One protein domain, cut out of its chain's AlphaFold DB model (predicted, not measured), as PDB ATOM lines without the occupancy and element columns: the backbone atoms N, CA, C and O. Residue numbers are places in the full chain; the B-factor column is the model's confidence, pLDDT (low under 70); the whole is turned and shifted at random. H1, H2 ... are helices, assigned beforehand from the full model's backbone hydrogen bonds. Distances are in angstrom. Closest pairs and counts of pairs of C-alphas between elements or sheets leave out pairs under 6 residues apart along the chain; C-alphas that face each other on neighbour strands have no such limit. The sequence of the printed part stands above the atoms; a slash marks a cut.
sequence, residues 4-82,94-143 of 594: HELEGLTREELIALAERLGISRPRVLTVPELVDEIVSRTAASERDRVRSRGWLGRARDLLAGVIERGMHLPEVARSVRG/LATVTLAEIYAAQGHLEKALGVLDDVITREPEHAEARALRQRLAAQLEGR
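This is residues 4 to 82 and 94 to 143 of the 594 residues of a protein of Polyangium sp. SDU3-1 (UniProt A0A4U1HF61). The model falls into two lobes and an arm: H1 and H2 lie side by side with short H3 folded back on the end of H2, H6 to H8 form a small up-and-down bundle of three helices, and residues 62 to 82, of which 62 to 68 belong to H4 and 73 to 79 are H5, stick out from the first lobe. No helix of H1 to H5 touches any of H6 to H8. The printed part has 129 residues with eight named helices, H1 to H8 in order, and no named strand; the class is all helix. The whole is loose, with a radius of gyration of the C-alphas of 17.5 A, and flat, spanning 51 by 46 by 23 A.

H1, residues 11 to 20, touches H2, residues 31 to 42, at a shallow tilt of 29 degrees, the same way; their closest C-alphas, of Ala 18 and Ile 38, are 6.1 A apart. H2 is the hub, touching three helices. With residues 39 to 40 alone it touches H3, residues 46 to 52, in a helical hairpin, with the C-alphas of Ser 40 and Arg 49 closest at 5.7 A. H4, residues 55 to 68, only just touches H2, with 3 pairs of C-alphas within 8 A, the closest those of Asp 36 and Gly 57 at 6.5 A. Their steep tilt of 69 degrees is only just short of about perpendicular. H5, residues 73 to 79, touches no helix. H6, residues 97 to 105, and H7, residues 109 to 122, form a hairpin at a shallow tilt of 10 degrees, closest at the C-alphas of Ala 100 and Ala 112, 4.3 A apart. H7 and H8, residues 127 to 143, form another at 26 degrees, with the C-alphas of Leu 113 and Arg 133 closest at 6.0 A. H6 and H8 only just touch, with 3 pairs of C-alphas within 8 A, the closest those of Val 97 and Ala 129 at 5.9 A. Helix packing is mostly aligned, with 5 of 6 touching pairs at a shallow tilt. In each of the eight helices every O i to N i+4 pair is within hydrogen-bond range.

H1 begins at C-alpha 11, (-34.300, -21.559, -6.573). From first to last C-alpha H2 measures 16.5 A, H4 20.0 A and H7 20.2 A. H5 begins at C-alpha 73, (-32.409, -57.406, -8.034). H8, the longest helix, measures 24.9 A and ends at C-alpha 143, (-59.414, -40.780, -21.655).

The C-alphas farthest apart, of Ser 45 and Gly 142, are 51.7 A apart. Residues 83 to 93 are not printed, and C-alphas 82 and 94 are 27.7 A apart across this cut. Of the links that are printed whole, H1 to H2 is short, the other five are tight. The mean pLDDT of the printed part is 77.0; residues 44 to 57, 59 to 82 and 94 are under 70.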
ATOM      1  N   HIS A   4     -23.898 -25.495   2.831       77.12
ATOM      2  CA  HIS A   4     -24.623 -24.520   3.647       77.12
ATOM      3  C   HIS A   4     -24.754 -23.142   2.974       77.12
ATOM      4  O   HIS A   4     -25.710 -22.422   3.243       77.12
ATOM      5  N   GLU A   5     -23.828 -22.781   2.080       79.12
ATOM      6  CA  GLU A   5     -23.893 -21.536   1.301       79.12
ATOM      7  C   GLU A   5     -24.967 -21.626   0.208       79.12
ATOM      8  O   GLU A   5     -25.598 -20.631  -0.132       79.12
ATOM      9  N   LEU A   6     -25.201 -22.833  -0.320       80.75
ATOM     10  CA  LEU A   6     -26.183 -23.104  -1.371       80.75
ATOM     11  C   LEU A   6     -27.602 -23.275  -0.816       80.75
ATOM     12  O   LEU A   6     -28.564 -22.916  -1.483       80.75
ATOM     13  N   GLU A   7     -27.739 -23.783   0.410       79.06
ATOM     14  CA  GLU A   7     -29.035 -23.942   1.090       79.06
ATOM     15  C   GLU A   7     -29.700 -22.596   1.449       79.06
ATOM     16  O   GLU A   7     -30.902 -22.560   1.701       79.06
ATOM     17  N   GLY A   8     -28.943 -21.490   1.443       78.75
ATOM     18  CA  GLY A   8     -29.456 -20.131   1.654       78.75
ATOM     19  C   GLY A   8     -29.864 -19.379   0.380       78.75
ATOM     20  O   GLY A   8     -30.372 -18.264   0.491       78.75
ATOM     21  N   LEU A   9     -29.631 -19.950  -0.806       84.12
ATOM     22  CA  LEU A   9     -29.955 -19.326  -2.092       84.12
ATOM     23  C   LEU A   9     -31.380 -19.662  -2.538       84.12
ATOM     24  O   LEU A   9     -31.905 -20.747  -2.282       84.12
ATOM     25  N   THR A  10     -32.001 -18.734  -3.260       86.94
ATOM     26  CA  THR A  10     -33.296 -18.966  -3.905       86.94
ATOM     27  C   THR A  10     -33.165 -19.958  -5.065       86.94
ATOM     28  O   THR A  10     -32.091 -20.152  -5.643       86.94
ATOM     29  N   ARG A  11     -34.277 -20.596  -5.456       82.88
ATOM     30  CA  ARG A  11     -34.300 -21.559  -6.573       82.88
ATOM     31  C   ARG A  11     -33.798 -20.937  -7.881       82.88
ATOM     32  O   ARG A  11     -33.081 -21.597  -8.628       82.88
ATOM     33  N   GLU A  12     -34.147 -19.681  -8.154       85.69
ATOM     34  CA  GLU A  12     -33.688 -18.967  -9.352       85.69
ATOM     35  C   GLU A  12     -32.177 -18.705  -9.326       85.69
ATOM     36  O   GLU A  12     -31.502 -18.895 -10.338       85.69
ATOM     37  N   GLU A  13     -31.620 -18.364  -8.162       86.94
ATOM     38  CA  GLU A  13     -30.175 -18.193  -7.979       86.94
ATOM     39  C   GLU A  13     -29.418 -19.519  -8.129       86.94
ATOM     40  O   GLU A  13     -28.360 -19.554  -8.759       86.94
ATOM     41  N   LEU A  14     -29.972 -20.626  -7.618       87.75
ATOM     42  CA  LEU A  14     -29.408 -21.967  -7.798       87.75
ATOM     43  C   LEU A  14     -29.439 -22.414  -9.262       87.75
ATOM     44  O   LEU A  14     -28.463 -22.983  -9.746       87.75
ATOM     45  N   ILE A  15     -30.518 -22.119  -9.992       86.94
ATOM     46  CA  ILE A  15     -30.613 -22.404 -11.429       86.94
ATOM     47  C   ILE A  15     -29.602 -21.567 -12.209       86.94
ATOM     48  O   ILE A  15     -28.861 -22.124 -13.013       86.94
ATOM     49  N   ALA A  16     -29.515 -20.261 -11.946       87.69
ATOM     50  CA  ALA A  16     -28.546 -19.386 -12.603       87.69
ATOM     51  C   ALA A  16     -27.100 -19.835 -12.327       87.69
ATOM     52  O   ALA A  16     -26.248 -19.840 -13.221       87.69
ATOM     53  N   LEU A  17     -26.822 -20.273 -11.094       86.56
ATOM     54  CA  LEU A  17     -25.530 -20.833 -10.714       86.56
ATOM     55  C   LEU A  17     -25.251 -22.163 -11.431       86.56
ATOM     56  O   LEU A  17     -24.136 -22.367 -11.914       86.56
ATOM     57  N   ALA A  18     -26.249 -23.038 -11.545       87.12
ATOM     58  CA  ALA A  18     -26.137 -24.320 -12.230       87.12
ATOM     59  C   ALA A  18     -25.946 -24.173 -13.750       87.12
ATOM     60  O   ALA A  18     -25.106 -24.865 -14.330       87.12
ATOM     61  N   GLU A  19     -26.657 -23.236 -14.384       89.12
ATOM     62  CA  GLU A  19     -26.494 -22.883 -15.802       89.12
ATOM     63  C   GLU A  19     -25.068 -22.373 -16.068       89.12
ATOM     64  O   GLU A  19     -24.412 -22.826 -17.008       89.12
ATOM     65  N   ARG A  20     -24.524 -21.522 -15.184       88.56
ATOM     66  CA  ARG A  20     -23.136 -21.034 -15.285       88.56
ATOM     67  C   ARG A  20     -22.089 -22.146 -15.135       88.56
ATOM     68  O   ARG A  20     -20.997 -22.028 -15.682       88.56
ATOM     69  N   LEU A  21     -22.412 -23.217 -14.409       86.81
ATOM     70  CA  LEU A  21     -21.562 -24.404 -14.225       86.81
ATOM     71  C   LEU A  21     -21.788 -25.485 -15.304       86.81
ATOM     72  O   LEU A  21     -21.218 -26.579 -15.221       86.81
ATOM     73  N   GLY A  22     -22.619 -25.197 -16.313       84.75
ATOM     74  CA  GLY A  22     -22.897 -26.083 -17.444       84.75
ATOM     75  C   GLY A  22     -23.693 -27.337 -17.081       84.75
ATOM     76  O   GLY A  22     -23.540 -28.365 -17.745       84.75
ATOM     77  N   ILE A  23     -24.463 -27.316 -15.989       86.38
ATOM     78  CA  ILE A  23     -25.321 -28.438 -15.584       86.38
ATOM     79  C   ILE A  23     -26.461 -28.580 -16.595       86.38
ATOM     80  O   ILE A  23     -27.097 -27.597 -16.971       86.38
ATOM     81  N   SER A  24     -26.720 -29.806 -17.045       77.19
ATOM     82  CA  SER A  24     -27.756 -30.088 -18.039       77.19
ATOM     83  C   SER A  24     -29.153 -30.009 -17.420       77.19
ATOM     84  O   SER A  24     -29.421 -30.643 -16.406       77.19
ATOM     85  N   ARG A  25     -30.064 -29.272 -18.072       79.06
ATOM     86  CA  ARG A  25     -31.490 -29.132 -17.698       79.06
ATOM     87  C   ARG A  25     -31.732 -28.731 -16.222       79.06
ATOM     88  O   ARG A  25     -32.559 -29.345 -15.553       79.06
ATOM     89  N   PRO A  26     -31.100 -27.659 -15.711       84.88
ATOM     90  CA  PRO A  26     -31.178 -27.294 -14.293       84.88
ATOM     91  C   PRO A  26     -32.587 -26.875 -13.850       84.88
ATOM     92  O   PRO A  26     -32.925 -26.960 -12.678       84.88
ATOM     93  N   ARG A  27     -33.449 -26.468 -14.785       84.06
ATOM     94  CA  ARG A  27     -34.835 -26.064 -14.502       84.06
ATOM     95  C   ARG A  27     -35.762 -27.231 -14.141       84.06
ATOM     96  O   ARG A  27     -36.760 -26.990 -13.455       84.06
ATOM     97  N   VAL A  28     -35.379 -28.444 -14.550       84.00
ATOM     98  CA  VAL A  28     -36.072 -29.716 -14.273       84.00
ATOM     99  C   VAL A  28     -35.735 -30.241 -12.880       84.00
ATOM    100  O   VAL A  28     -36.532 -30.956 -12.276       84.00
ATOM    101  N   LEU A  29     -34.551 -29.894 -12.374       83.38
ATOM    102  CA  LEU A  29     -34.045 -30.384 -11.101       83.38
ATOM    103  C   LEU A  29     -34.754 -29.696  -9.927       83.38
ATOM    104  O   LEU A  29     -35.043 -28.494  -9.951       83.38
ATOM    105  N   THR A  30     -35.009 -30.477  -8.881       84.25
ATOM    106  CA  THR A  30     -35.486 -29.966  -7.589       84.25
ATOM    107  C   THR A  30     -34.367 -29.230  -6.849       84.25
ATOM    108  O   THR A  30     -33.183 -29.417  -7.140       84.25
ATOM    109  N   VAL A  31     -34.710 -28.400  -5.857       82.19
ATOM    110  CA  VAL A  31     -33.705 -27.650  -5.074       82.19
ATOM    111  C   VAL A  31     -32.619 -28.564  -4.468       82.19
ATOM    112  O   VAL A  31     -31.436 -28.256  -4.626       82.19
ATOM    113  N   PRO A  32     -32.944 -29.718  -3.849       79.56
ATOM    114  CA  PRO A  32     -31.926 -30.633  -3.329       79.56
ATOM    115  C   PRO A  32     -31.023 -31.241  -4.413       79.56
ATOM    116  O   PRO A  32     -29.839 -31.463  -4.164       79.56
ATOM    117  N   GLU A  33     -31.562 -31.502  -5.606       80.38
ATOM    118  CA  GLU A  33     -30.805 -32.034  -6.748       80.38
ATOM    119  C   GLU A  33     -29.869 -30.978  -7.341       80.38
ATOM    120  O   GLU A  33     -28.716 -31.282  -7.643       80.38
ATOM    121  N   LEU A  34     -30.325 -29.725  -7.438       83.62
ATOM    122  CA  LEU A  34     -29.497 -28.590  -7.848       83.62
ATOM    123  C   LEU A  34     -28.307 -28.405  -6.907       83.62
ATOM    124  O   LEU A  34     -27.174 -28.289  -7.369       83.62
ATOM    125  N   VAL A  35     -28.547 -28.420  -5.594       82.75
ATOM    126  CA  VAL A  35     -27.484 -28.286  -4.587       82.75
ATOM    127  C   VAL A  35     -26.478 -29.433  -4.702       82.75
ATOM    128  O   VAL A  35     -25.276 -29.179  -4.768       82.75
ATOM    129  N   ASP A  36     -26.942 -30.683  -4.773       76.25
ATOM    130  CA  ASP A  36     -26.052 -31.845  -4.878       76.25
ATOM    131  C   ASP A  36     -25.228 -31.821  -6.189       76.25
ATOM    132  O   ASP A  36     -24.034 -32.138  -6.168       76.25
ATOM    133  N   GLU A  37     -25.807 -31.386  -7.314       80.44
ATOM    134  CA  GLU A  37     -25.120 -31.316  -8.613       80.44
ATOM    135  C   GLU A  37     -24.108 -30.153  -8.682       80.44
ATOM    136  O   GLU A  37     -22.985 -30.324  -9.169       80.44
ATOM    137  N   ILE A  38     -24.440 -28.991  -8.108       84.38
ATOM    138  CA  ILE A  38     -23.524 -27.842  -7.986       84.38
ATOM    139  C   ILE A  38     -22.330 -28.195  -7.089       84.38
ATOM    140  O   ILE A  38     -21.178 -27.903  -7.430       84.38
ATOM    141  N   VAL A  39     -22.570 -28.864  -5.958       82.31
ATOM    142  CA  VAL A  39     -21.500 -29.349  -5.072       82.31
ATOM    143  C   VAL A  39     -20.631 -30.383  -5.790       82.31
ATOM    144  O   VAL A  39     -19.404 -30.311  -5.725       82.31
ATOM    145  N   SER A  40     -21.245 -31.308  -6.533       74.69
ATOM    146  CA  SER A  40     -20.533 -32.341  -7.295       74.69
ATOM    147  C   SER A  40     -19.559 -31.749  -8.324       74.69
ATOM    148  O   SER A  40     -18.422 -32.225  -8.444       74.69
ATOM    149  N   ARG A  41     -19.970 -30.682  -9.025       78.19
ATOM    150  CA  ARG A  41     -19.160 -30.004 -10.054       78.19
ATOM    151  C   ARG A  41     -18.141 -29.005  -9.516       78.19
ATOM    152  O   ARG A  41     -17.146 -28.753 -10.187       78.19
ATOM    153  N   THR A  42     -18.360 -28.448  -8.327       74.88
ATOM    154  CA  THR A  42     -17.435 -27.479  -7.710       74.88
ATOM    155  C   THR A  42     -16.436 -28.110  -6.735       74.88
ATOM    156  O   THR A  42     -15.587 -27.404  -6.191       74.88
ATOM    157  N   ALA A  43     -16.506 -29.426  -6.512       71.69
ATOM    158  CA  ALA A  43     -15.555 -30.156  -5.678       71.69
ATOM    159  C   ALA A  43     -14.172 -30.262  -6.350       71.69
ATOM    160  O   ALA A  43     -14.039 -30.829  -7.434       71.69
ATOM    161  N   ALA A  44     -13.134 -29.754  -5.673       57.53
ATOM    162  CA  ALA A  44     -11.749 -29.742  -6.160       57.53
ATOM    163  C   ALA A  44     -11.046 -31.116  -6.090       57.53
ATOM    164  O   ALA A  44     -10.031 -31.330  -6.747       57.53
ATOM    165  N   SER A  45     -11.574 -32.048  -5.292       55.84
ATOM    166  CA  SER A  45     -11.021 -33.386  -5.073       55.84
ATOM    167  C   SER A  45     -12.137 -34.415  -4.950       55.84
ATOM    168  O   SER A  45     -13.210 -34.131  -4.418       55.84
ATOM    169  N   GLU A  46     -11.876 -35.644  -5.387       56.53
ATOM    170  CA  GLU A  46     -12.813 -36.766  -5.278       56.53
ATOM    171  C   GLU A  46     -13.172 -37.094  -3.818       56.53
ATOM    172  O   GLU A  46     -14.316 -37.433  -3.515       56.53
ATOM    173  N   ARG A  47     -12.238 -36.882  -2.880       55.06
ATOM    174  CA  ARG A  47     -12.501 -37.030  -1.436       55.06
ATOM    175  C   ARG A  47     -13.448 -35.959  -0.897       55.06
ATOM    176  O   ARG A  47     -14.263 -36.264  -0.029       55.06
ATOM    177  N   ASP A  48     -13.362 -34.742  -1.421       56.66
ATOM    178  CA  ASP A  48     -14.253 -33.644  -1.035       56.66
ATOM    179  C   ASP A  48     -15.626 -33.829  -1.686       56.66
ATOM    180  O   ASP A  48     -16.650 -33.638  -1.040       56.66
ATOM    181  N   ARG A  49     -15.668 -34.371  -2.909       59.84
ATOM    182  CA  ARG A  49     -16.910 -34.772  -3.580       59.84
ATOM    183  C   ARG A  49     -17.682 -35.819  -2.771       59.84
ATOM    184  O   ARG A  49     -18.891 -35.698  -2.620       59.84
ATOM    185  N   VAL A  50     -17.003 -36.824  -2.211       58.72
ATOM    186  CA  VAL A  50     -17.638 -37.859  -1.371       58.72
ATOM    187  C   VAL A  50     -18.127 -37.293  -0.030       58.72
ATOM    188  O   VAL A  50     -19.185 -37.695   0.455       58.72
ATOM    189  N   ARG A  51     -17.394 -36.344   0.565       57.41
ATOM    190  CA  ARG A  51     -17.762 -35.718   1.848       57.41
ATOM    191  C   ARG A  51     -18.924 -34.737   1.727       57.41
ATOM    192  O   ARG A  51     -19.758 -34.696   2.627       57.41
ATOM    193  N   SER A  52     -19.008 -34.011   0.617       56.22
ATOM    194  CA  SER A  52     -20.018 -32.969   0.407       56.22
ATOM    195  C   SER A  52     -21.310 -33.486  -0.254       56.22
ATOM    196  O   SER A  52     -22.270 -32.730  -0.402       56.22
ATOM    197  N   ARG A  53     -21.380 -34.781  -0.611       62.12
ATOM    198  CA  ARG A  53     -22.574 -35.421  -1.196       62.12
ATOM    199  C   ARG A  53     -23.730 -35.548  -0.201       62.12
ATOM    200  O   ARG A  53     -23.574 -36.088   0.898       62.12
ATOM    201  N   GLY A  54     -24.911 -35.113  -0.638       66.00
ATOM    202  CA  GLY A  54     -26.181 -35.324   0.047       66.00
ATOM    203  C   GLY A  54     -26.720 -36.744  -0.053       66.00
ATOM    204  O   GLY A  54     -26.075 -37.666  -0.559       66.00
ATOM    205  N   TRP A  55     -27.936 -36.928   0.461       66.31
ATOM    206  CA  TRP A  55     -28.629 -38.219   0.460       66.31
ATOM    207  C   TRP A  55     -28.849 -38.771  -0.961       66.31
ATOM    208  O   TRP A  55     -28.605 -39.956  -1.188       66.31
ATOM    209  N   LEU A  56     -29.216 -37.919  -1.927       60.06
ATOM    210  CA  LEU A  56     -29.434 -38.313  -3.324       60.06
ATOM    211  C   LEU A  56     -28.126 -38.721  -4.011       60.06
ATOM    212  O   LEU A  56     -28.078 -39.756  -4.674       60.06
ATOM    213  N   GLY A  57     -27.044 -37.971  -3.782       64.75
ATOM    214  CA  GLY A  57     -25.710 -38.347  -4.258       64.75
ATOM    215  C   GLY A  57     -25.276 -39.735  -3.772       64.75
ATOM    216  O   GLY A  57     -24.811 -40.548  -4.568       64.75
ATOM    217  N   ARG A  58     -25.506 -40.050  -2.488       70.19
ATOM    218  CA  ARG A  58     -25.210 -41.380  -1.923       70.19
ATOM    219  C   ARG A  58     -26.097 -42.480  -2.505       70.19
ATOM    220  O   ARG A  58     -25.609 -43.575  -2.765       70.19
ATOM    221  N   ALA A  59     -27.383 -42.204  -2.720       66.75
ATOM    222  CA  ALA A  59     -28.298 -43.160  -3.340       66.75
ATOM    223  C   ALA A  59     -27.886 -43.491  -4.787       66.75
ATOM    224  O   ALA A  59     -27.923 -44.654  -5.185       66.75
ATOM    225  N   ARG A  60     -27.426 -42.490  -5.551       67.25
ATOM    226  CA  ARG A  60     -26.933 -42.674  -6.921       67.25
ATOM    227  C   ARG A  60     -25.658 -43.513  -6.970       67.25
ATOM    228  O   ARG A  60     -25.583 -44.413  -7.796       67.25
ATOM    229  N   ASP A  61     -24.706 -43.271  -6.071       65.44
ATOM    230  CA  ASP A  61     -23.467 -44.057  -5.979       65.44
ATOM    231  C   ASP A  61     -23.761 -45.523  -5.600       65.44
ATOM    232  O   ASP A  61     -23.166 -46.452  -6.145       65.44
ATOM    233  N   LEU A  62     -24.732 -45.749  -4.707       68.31
ATOM    234  CA  LEU A  62     -25.190 -47.098  -4.364       68.31
ATOM    235  C   LEU A  62     -25.842 -47.802  -5.556       68.31
ATOM    236  O   LEU A  62     -25.568 -48.978  -5.782       68.31
ATOM    237  N   LEU A  63     -26.682 -47.102  -6.322       63.97
ATOM    238  CA  LEU A  63     -27.310 -47.651  -7.525       63.97
ATOM    239  C   LEU A  63     -26.285 -47.935  -8.625       63.97
ATOM    240  O   LEU A  63     -26.309 -49.024  -9.191       63.97
ATOM    241  N   ALA A  64     -25.355 -47.011  -8.873       67.94
ATOM    242  CA  ALA A  64     -24.248 -47.207  -9.805       67.94
ATOM    243  C   ALA A  64     -23.429 -48.443  -9.413       67.94
ATOM    244  O   ALA A  64     -23.256 -49.347 -10.222       67.94
ATOM    245  N   GLY A  65     -23.078 -48.575  -8.131       66.19
ATOM    246  CA  GLY A  65     -22.365 -49.747  -7.634       66.19
ATOM    247  C   GLY A  65     -23.173 -51.051  -7.679       66.19
ATOM    248  O   GLY A  65     -22.581 -52.126  -7.653       66.19
ATOM    249  N   VAL A  66     -24.509 -51.019  -7.697       63.56
ATOM    250  CA  VAL A  66     -25.349 -52.222  -7.898       63.56
ATOM    251  C   VAL A  66     -25.363 -52.632  -9.372       63.56
ATOM    252  O   VAL A  66     -25.285 -53.826  -9.662       63.56
ATOM    253  N   ILE A  67     -25.424 -51.651 -10.275       63.69
ATOM    254  CA  ILE A  67     -25.401 -51.848 -11.729       63.69
ATOM    255  C   ILE A  67     -24.027 -52.371 -12.170       63.69
ATOM    256  O   ILE A  67     -23.960 -53.395 -12.843       63.69
ATOM    257  N   GLU A  68     -22.940 -51.745 -11.713       62.81
ATOM    258  CA  GLU A  68     -21.558 -52.154 -12.009       62.81
ATOM    259  C   GLU A  68     -21.240 -53.567 -11.503       62.81
ATOM    260  O   GLU A  68     -20.496 -54.306 -12.140       62.81
ATOM    261  N   ARG A  69     -21.839 -53.984 -10.379       66.94
ATOM    262  CA  ARG A  69     -21.657 -55.335  -9.821       66.94
ATOM    263  C   ARG A  69     -22.566 -56.396 -10.443       66.94
ATOM    264  O   ARG A  69     -22.540 -57.536  -9.984       66.94
ATOM    265  N   GLY A  70     -23.392 -56.046 -11.433       48.22
ATOM    266  CA  GLY A  70     -24.254 -57.001 -12.138       48.22
ATOM    267  C   GLY A  70     -25.216 -57.765 -11.221       48.22
ATOM    268  O   GLY A  70     -25.588 -58.900 -11.513       48.22
ATOM    269  N   MET A  71     -25.605 -57.187 -10.079       55.69
ATOM    270  CA  MET A  71     -26.459 -57.884  -9.119       55.69
ATOM    271  C   MET A  71     -27.910 -57.897  -9.608       55.69
ATOM    272  O   MET A  71     -28.588 -56.868  -9.639       55.69
ATOM    273  N   HIS A  72     -28.426 -59.080  -9.935       52.34
ATOM    274  CA  HIS A  72     -29.835 -59.262 -10.262       52.34
ATOM    275  C   HIS A  72     -30.710 -58.984  -9.019       52.34
ATOM    276  O   HIS A  72     -30.782 -59.778  -8.076       52.34
ATOM    277  N   LEU A  73     -31.432 -57.857  -9.043       56.53
ATOM    278  CA  LEU A  73     -32.409 -57.406  -8.034       56.53
ATOM    279  C   LEU A  73     -33.327 -58.503  -7.435       56.53
ATOM    280  O   LEU A  73     -33.598 -58.439  -6.232       56.53
ATOM    281  N   PRO A  74     -33.802 -59.521  -8.187       52.69
ATOM    282  CA  PRO A  74     -34.671 -60.563  -7.638       52.69
ATOM    283  C   PRO A  74     -34.012 -61.436  -6.563       52.69
ATOM    284  O   PRO A  74     -34.704 -61.929  -5.672       52.69
ATOM    285  N   GLU A  75     -32.697 -61.640  -6.640       49.00
ATOM    286  CA  GLU A  75     -31.950 -62.544  -5.760       49.00
ATOM    287  C   GLU A  75     -31.516 -61.829  -4.475       49.00
ATOM    288  O   GLU A  75     -31.751 -62.335  -3.377       49.00
ATOM    289  N   VAL A  76     -31.086 -60.567  -4.597       47.59
ATOM    290  CA  VAL A  76     -30.851 -59.659  -3.460       47.59
ATOM    291  C   VAL A  76     -32.142 -59.453  -2.650       47.59
ATOM    292  O   VAL A  76     -32.143 -59.564  -1.422       47.59
ATOM    293  N   ALA A  77     -33.283 -59.263  -3.322       47.81
ATOM    294  CA  ALA A  77     -34.593 -59.149  -2.674       47.81
ATOM    295  C   ALA A  77     -35.086 -60.460  -2.023       47.81
ATOM    296  O   ALA A  77     -36.024 -60.442  -1.221       47.81
ATOM    297  N   ARG A  78     -34.513 -61.622  -2.372       51.66
ATOM    298  CA  ARG A  78     -34.788 -62.904  -1.695       51.66
ATOM    299  C   ARG A  78     -33.945 -63.057  -0.433       51.66
ATOM    300  O   ARG A  78     -34.502 -63.438   0.590       51.66
ATOM    301  N   SER A  79     -32.671 -62.662  -0.458       53.75
ATOM    302  CA  SER A  79     -31.820 -62.610   0.745       53.75
ATOM    303  C   SER A  79     -32.303 -61.599   1.793       53.75
ATOM    304  O   SER A  79     -32.084 -61.791   2.985       53.75
ATOM    305  N   VAL A  80     -33.024 -60.558   1.370       50.03
ATOM    306  CA  VAL A  80     -33.611 -59.533   2.253       50.03
ATOM    307  C   VAL A  80     -34.969 -59.964   2.853       50.03
ATOM    308  O   VAL A  80     -35.436 -59.365   3.814       50.03
ATOM    309  N   ARG A  81     -35.587 -61.047   2.352       47.50
ATOM    310  CA  ARG A  81     -36.881 -61.595   2.823       47.50
ATOM    311  C   ARG A  81     -36.762 -62.662   3.922       47.50
ATOM    312  O   ARG A  81     -37.679 -63.460   4.114       47.50
ATOM    313  N   GLY A  82     -35.657 -62.679   4.666       52.00
ATOM    314  CA  GLY A  82     -35.641 -63.302   5.995       52.00
ATOM    315  C   GLY A  82     -36.556 -62.532   6.962       52.00
ATOM    316  O   GLY A  82     -36.994 -61.434   6.619       52.00
ATOM    317  N   LEU A  94     -39.302 -38.505  -2.070       63.59
ATOM    318  CA  LEU A  94     -39.099 -37.145  -2.546       63.59
ATOM    319  C   LEU A  94     -39.936 -37.016  -3.812       63.59
ATOM    320  O   LEU A  94     -39.715 -37.723  -4.793       63.59
ATOM    321  N   ALA A  95     -40.965 -36.180  -3.734       77.00
ATOM    322  CA  ALA A  95     -41.788 -35.867  -4.876       77.00
ATOM    323  C   ALA A  95     -40.888 -35.085  -5.835       77.00
ATOM    324  O   ALA A  95     -40.418 -34.004  -5.485       77.00
ATOM    325  N   THR A  96     -40.576 -35.677  -6.985       84.44
ATOM    326  CA  THR A  96     -39.789 -35.047  -8.048       84.44
ATOM    327  C   THR A  96     -40.561 -35.114  -9.358       84.44
ATOM    328  O   THR A  96     -41.399 -35.999  -9.564       84.44
ATOM    329  N   VAL A  97     -40.268 -34.184 -10.269       85.81
ATOM    330  CA  VAL A  97     -40.876 -34.158 -11.608       85.81
ATOM    331  C   VAL A  97     -40.552 -35.446 -12.369       85.81
ATOM    332  O   VAL A  97     -41.444 -36.053 -12.955       85.81
ATOM    333  N   THR A  98     -39.318 -35.941 -12.263       85.06
ATOM    334  CA  THR A  98     -38.889 -37.201 -12.887       85.06
ATOM    335  C   THR A  98     -39.679 -38.409 -12.381       85.06
ATOM    336  O   THR A  98     -40.063 -39.273 -13.166       85.06
ATOM    337  N   LEU A  99     -39.975 -38.478 -11.079       85.38
ATOM    338  CA  LEU A  99     -40.791 -39.564 -10.533       85.38
ATOM    339  C   LEU A  99     -42.219 -39.532 -11.100       85.38
ATOM    340  O   LEU A  99     -42.778 -40.579 -11.434       85.38
ATOM    341  N   ALA A 100     -42.799 -38.339 -11.253       87.19
ATOM    342  CA  ALA A 100     -44.104 -38.183 -11.884       87.19
ATOM    343  C   ALA A 100     -44.090 -38.577 -13.370       87.19
ATOM    344  O   ALA A 100     -45.018 -39.242 -13.830       87.19
ATOM    345  N   GLU A 101     -43.033 -38.239 -14.113       88.00
ATOM    346  CA  GLU A 101     -42.859 -38.658 -15.510       88.00
ATOM    347  C   GLU A 101     -42.789 -40.182 -15.648       88.00
ATOM    348  O   GLU A 101     -43.422 -40.743 -16.543       88.00
ATOM    349  N   ILE A 102     -42.098 -40.868 -14.732       87.31
ATOM    350  CA  ILE A 102     -42.035 -42.336 -14.705       87.31
ATOM    351  C   ILE A 102     -43.432 -42.931 -14.491       87.31
ATOM    352  O   ILE A 102     -43.836 -43.833 -15.229       87.31
ATOM    353  N   TYR A 103     -44.204 -42.413 -13.530       88.00
ATOM    354  CA  TYR A 103     -45.578 -42.875 -13.315       88.00
ATOM    355  C   TYR A 103     -46.481 -42.602 -14.522       88.00
ATOM    356  O   TYR A 103     -47.284 -43.461 -14.892       88.00
ATOM    357  N   ALA A 104     -46.336 -41.442 -15.166       87.88
ATOM    358  CA  ALA A 104     -47.094 -41.099 -16.362       87.88
ATOM    359  C   ALA A 104     -46.751 -42.023 -17.542       87.88
ATOM    360  O   ALA A 104     -47.660 -42.523 -18.208       87.88
ATOM    361  N   ALA A 105     -45.465 -42.320 -17.754       86.44
ATOM    362  CA  ALA A 105     -44.996 -43.250 -18.780       86.44
ATOM    363  C   ALA A 105     -45.510 -44.683 -18.550       86.44
ATOM    364  O   ALA A 105     -45.836 -45.387 -19.502       86.44
ATOM    365  N   GLN A 106     -45.663 -45.091 -17.288       88.94
ATOM    366  CA  GLN A 106     -46.283 -46.363 -16.895       88.94
ATOM    367  C   GLN A 106     -47.822 -46.356 -16.999       88.94
ATOM    368  O   GLN A 106     -48.469 -47.358 -16.704       88.94
ATOM    369  N   GLY A 107     -48.429 -45.237 -17.406       87.69
ATOM    370  CA  GLY A 107     -49.877 -45.080 -17.554       87.69
ATOM    371  C   GLY A 107     -50.623 -44.755 -16.256       87.69
ATOM    372  O   GLY A 107     -51.846 -44.603 -16.285       87.69
ATOM    373  N   HIS A 108     -49.916 -44.599 -15.133       89.88
ATOM    374  CA  HIS A 108     -50.472 -44.251 -13.824       89.88
ATOM    375  C   HIS A 108     -50.653 -42.732 -13.669       89.88
ATOM    376  O   HIS A 108     -50.034 -42.100 -12.813       89.88
ATOM    377  N   LEU A 109     -51.524 -42.151 -14.497       90.00
ATOM    378  CA  LEU A 109     -51.735 -40.699 -14.584       90.00
ATOM    379  C   LEU A 109     -52.184 -40.066 -13.255       90.00
ATOM    380  O   LEU A 109     -51.660 -39.028 -12.870       90.00
ATOM    381  N   GLU A 110     -53.086 -40.710 -12.515       89.50
ATOM    382  CA  GLU A 110     -53.574 -40.216 -11.215       89.50
ATOM    383  C   GLU A 110     -52.459 -40.153 -10.159       89.50
ATOM    384  O   GLU A 110     -52.349 -39.182  -9.412       89.50
ATOM    385  N   LYS A 111     -51.575 -41.161 -10.135       88.06
ATOM    386  CA  LYS A 111     -50.410 -41.181  -9.235       88.06
ATOM    387  C   LYS A 111     -49.386 -40.121  -9.633       88.06
ATOM    388  O   LYS A 111     -48.826 -39.469  -8.758       88.06
ATOM    389  N   ALA A 112     -49.161 -39.932 -10.934       89.31
ATOM    390  CA  ALA A 112     -48.283 -38.882 -11.443       89.31
ATOM    391  C   ALA A 112     -48.785 -37.481 -11.056       89.31
ATOM    392  O   ALA A 112     -47.992 -36.655 -10.609       89.31
ATOM    393  N   LEU A 113     -50.096 -37.229 -11.161       91.75
ATOM    394  CA  LEU A 113     -50.713 -35.967 -10.742       91.75
ATOM    395  C   LEU A 113     -50.561 -35.721  -9.237       91.75
ATOM    396  O   LEU A 113     -50.152 -34.630  -8.857       91.75
ATOM    397  N   GLY A 114     -50.784 -36.740  -8.398       89.94
ATOM    398  CA  GLY A 114     -50.578 -36.624  -6.950       89.94
ATOM    399  C   GLY A 114     -49.131 -36.281  -6.573       89.94
ATOM    400  O   GLY A 114     -48.896 -35.410  -5.741       89.94
ATOM    401  N   VAL A 115     -48.148 -36.893  -7.246       88.75
ATOM    402  CA  VAL A 115     -46.728 -36.552  -7.043       88.75
ATOM    403  C   VAL A 115     -46.429 -35.114  -7.488       88.75
ATOM    404  O   VAL A 115     -45.666 -34.421  -6.822       88.75
ATOM    405  N   LEU A 116     -47.032 -34.630  -8.579       88.69
ATOM    406  CA  LEU A 116     -46.846 -33.246  -9.036       88.69
ATOM    407  C   LEU A 116     -47.511 -32.224  -8.114       88.69
ATOM    408  O   LEU A 116     -46.943 -31.156  -7.901       88.69
ATOM    409  N   ASP A 117     -48.670 -32.544  -7.541       90.75
ATOM    410  CA  ASP A 117     -49.333 -31.695  -6.549       90.75
ATOM    411  C   ASP A 117     -48.473 -31.562  -5.279       90.75
ATOM    412  O   ASP A 117     -48.323 -30.459  -4.748       90.75
ATOM    413  N   ASP A 118     -47.808 -32.641  -4.850       87.88
ATOM    414  CA  ASP A 118     -46.836 -32.609  -3.749       87.88
ATOM    415  C   ASP A 118     -45.600 -31.750  -4.079       87.88
ATOM    416  O   ASP A 118     -45.117 -31.011  -3.215       87.88
ATOM    417  N   VAL A 119     -45.096 -31.805  -5.322       88.62
ATOM    418  CA  VAL A 119     -43.999 -30.932  -5.794       88.62
ATOM    419  C   VAL A 119     -44.431 -29.470  -5.766       88.62
ATOM    420  O   VAL A 119     -43.718 -28.638  -5.218       88.62
ATOM    421  N   ILE A 120     -45.603 -29.149  -6.315       90.19
ATOM    422  CA  ILE A 120     -46.111 -27.772  -6.417       90.19
ATOM    423  C   ILE A 120     -46.434 -27.200  -5.033       90.19
ATOM    424  O   ILE A 120     -46.228 -26.014  -4.795       90.19
ATOM    425  N   THR A 121     -46.892 -28.034  -4.099       89.75
ATOM    426  CA  THR A 121     -47.148 -27.616  -2.713       89.75
ATOM    427  C   THR A 121     -45.857 -27.206  -2.000       89.75
ATOM    428  O   THR A 121     -45.864 -26.275  -1.196       89.75
ATOM    429  N   ARG A 122     -44.741 -27.888  -2.287       82.00
ATOM    430  CA  ARG A 122     -43.424 -27.595  -1.695       82.00
ATOM    431  C   ARG A 122     -42.677 -26.486  -2.437       82.00
ATOM    432  O   ARG A 122     -42.012 -25.675  -1.802       82.00
ATOM    433  N   GLU A 123     -42.797 -26.448  -3.760       84.31
ATOM    434  CA  GLU A 123     -42.132 -25.507  -4.663       84.31
ATOM    435  C   GLU A 123     -43.175 -24.839  -5.591       84.31
ATOM    436  O   GLU A 123     -43.291 -25.201  -6.767       84.31
ATOM    437  N   PRO A 124     -43.944 -23.842  -5.107       85.25
ATOM    438  CA  PRO A 124     -45.045 -23.242  -5.878       85.25
ATOM    439  C   PRO A 124     -44.576 -22.563  -7.174       85.25
ATOM    440  O   PRO A 124     -45.288 -22.526  -8.185       85.25
ATOM    441  N   GLU A 125     -43.338 -22.078  -7.187       82.06
ATOM    442  CA  GLU A 125     -42.728 -21.419  -8.340       82.06
ATOM    443  C   GLU A 125     -42.278 -22.403  -9.437       82.06
ATOM    444  O   GLU A 125     -41.973 -21.970 -10.549       82.06
ATOM    445  N   HIS A 126     -42.331 -23.725  -9.215       86.94
ATOM    446  CA  HIS A 126     -41.843 -24.740 -10.158       86.94
ATOM    447  C   HIS A 126     -42.674 -24.799 -11.459       86.94
ATOM    448  O   HIS A 126     -43.654 -25.535 -11.587       86.94
ATOM    449  N   ALA A 127     -42.256 -24.027 -12.468       83.69
ATOM    450  CA  ALA A 127     -42.984 -23.859 -13.729       83.69
ATOM    451  C   ALA A 127     -43.167 -25.171 -14.510       83.69
ATOM    452  O   ALA A 127     -44.248 -25.427 -15.040       83.69
ATOM    453  N   GLU A 128     -42.143 -26.025 -14.546       84.06
ATOM    454  CA  GLU A 128     -42.200 -27.294 -15.282       84.06
ATOM    455  C   GLU A 128     -43.134 -28.326 -14.635       84.06
ATOM    456  O   GLU A 128     -43.916 -28.954 -15.345       84.06
ATOM    457  N   ALA A 129     -43.147 -28.435 -13.300       87.81
ATOM    458  CA  ALA A 129     -44.098 -29.278 -12.576       87.81
ATOM    459  C   ALA A 129     -45.550 -28.853 -12.863       87.81
ATOM    460  O   ALA A 129     -46.405 -29.694 -13.147       87.81
ATOM    461  N   ARG A 130     -45.820 -27.537 -12.883       90.50
ATOM    462  CA  ARG A 130     -47.135 -26.975 -13.240       90.50
ATOM    463  C   ARG A 130     -47.525 -27.276 -14.688       90.50
ATOM    464  O   ARG A 130     -48.654 -27.697 -14.939       90.50
ATOM    465  N   ALA A 131     -46.599 -27.096 -15.630       89.88
ATOM    466  CA  ALA A 131     -46.839 -27.381 -17.044       89.88
ATOM    467  C   ALA A 131     -47.092 -28.879 -17.300       89.88
ATOM    468  O   ALA A 131     -48.003 -29.234 -18.053       89.88
ATOM    469  N   LEU A 132     -46.330 -29.764 -16.649       89.12
ATOM    470  CA  LEU A 132     -46.513 -31.210 -16.756       89.12
ATOM    471  C   LEU A 132     -47.852 -31.648 -16.153       89.12
ATOM    472  O   LEU A 132     -48.585 -32.406 -16.786       89.12
ATOM    473  N   ARG A 133     -48.225 -31.109 -14.986       93.75
ATOM    474  CA  ARG A 133     -49.520 -31.380 -14.345       93.75
ATOM    475  C   ARG A 133     -50.692 -31.012 -15.257       93.75
ATOM    476  O   ARG A 133     -51.591 -31.826 -15.439       93.75
ATOM    477  N   GLN A 134     -50.666 -29.825 -15.870       92.12
ATOM    478  CA  GLN A 134     -51.711 -29.387 -16.808       92.12
ATOM    479  C   GLN A 134     -51.833 -30.328 -18.014       92.12
ATOM    480  O   GLN A 134     -52.939 -30.706 -18.398       92.12
ATOM    481  N   ARG A 135     -50.700 -30.758 -18.584       92.50
ATOM    482  CA  ARG A 135     -50.682 -31.703 -19.709       92.50
ATOM    483  C   ARG A 135     -51.266 -33.066 -19.330       92.50
ATOM    484  O   ARG A 135     -52.045 -33.622 -20.099       92.50
ATOM    485  N   LEU A 136     -50.897 -33.605 -18.165       91.12
ATOM    486  CA  LEU A 136     -51.378 -34.911 -17.700       91.12
ATOM    487  C   LEU A 136     -52.860 -34.878 -17.293       91.12
ATOM    488  O   LEU A 136     -53.572 -35.847 -17.546       91.12
ATOM    489  N   ALA A 137     -53.343 -33.763 -16.736       91.19
ATOM    490  CA  ALA A 137     -54.761 -33.573 -16.427       91.19
ATOM    491  C   ALA A 137     -55.623 -33.608 -17.702       91.19
ATOM    492  O   ALA A 137     -56.578 -34.378 -17.777       91.19
ATOM    493  N   ALA A 138     -55.207 -32.889 -18.752       88.81
ATOM    494  CA  ALA A 138     -55.893 -32.912 -20.046       88.81
ATOM    495  C   ALA A 138     -55.907 -34.314 -20.693       88.81
ATOM    496  O   ALA A 138     -56.883 -34.708 -21.332       88.81
ATOM    497  N   GLN A 139     -54.841 -35.105 -20.514       87.06
ATOM    498  CA  GLN A 139     -54.796 -36.496 -20.985       87.06
ATOM    499  C   GLN A 139     -55.757 -37.419 -20.224       87.06
ATOM    500  O   GLN A 139     -56.330 -38.329 -20.829       87.06
ATOM    501  N   LEU A 140     -55.928 -37.213 -18.915       87.19
ATOM    502  CA  LEU A 140     -56.854 -37.995 -18.095       87.19
ATOM    503  C   LEU A 140     -58.313 -37.700 -18.478       87.19
ATOM    504  O   LEU A 140     -59.095 -38.631 -18.670       87.19
ATOM    505  N   GLU A 141     -58.647 -36.426 -18.685       84.12
ATOM    506  CA  GLU A 141     -59.967 -35.988 -19.154       84.12
ATOM    507  C   GLU A 141     -60.283 -36.540 -20.553       84.12
ATOM    508  O   GLU A 141     -61.353 -37.110 -20.770       84.12
ATOM    509  N   GLY A 142     -59.317 -36.499 -21.479       80.38
ATOM    510  CA  GLY A 142     -59.469 -37.083 -22.816       80.38
ATOM    511  C   GLY A 142     -59.697 -38.603 -22.814       80.38
ATOM    512  O   GLY A 142     -60.418 -39.115 -23.672       80.38
ATOM    513  N   ARG A 143     -59.139 -39.340 -21.838       77.62
ATOM    514  CA  ARG A 143     -59.414 -40.780 -21.655       77.62
ATOM    515  C   ARG A 143     -60.811 -41.041 -21.099       77.62
ATOM    516  O   ARG A 143     -61.449 -41.999 -21.527       77.62
TER     517      ARG A 143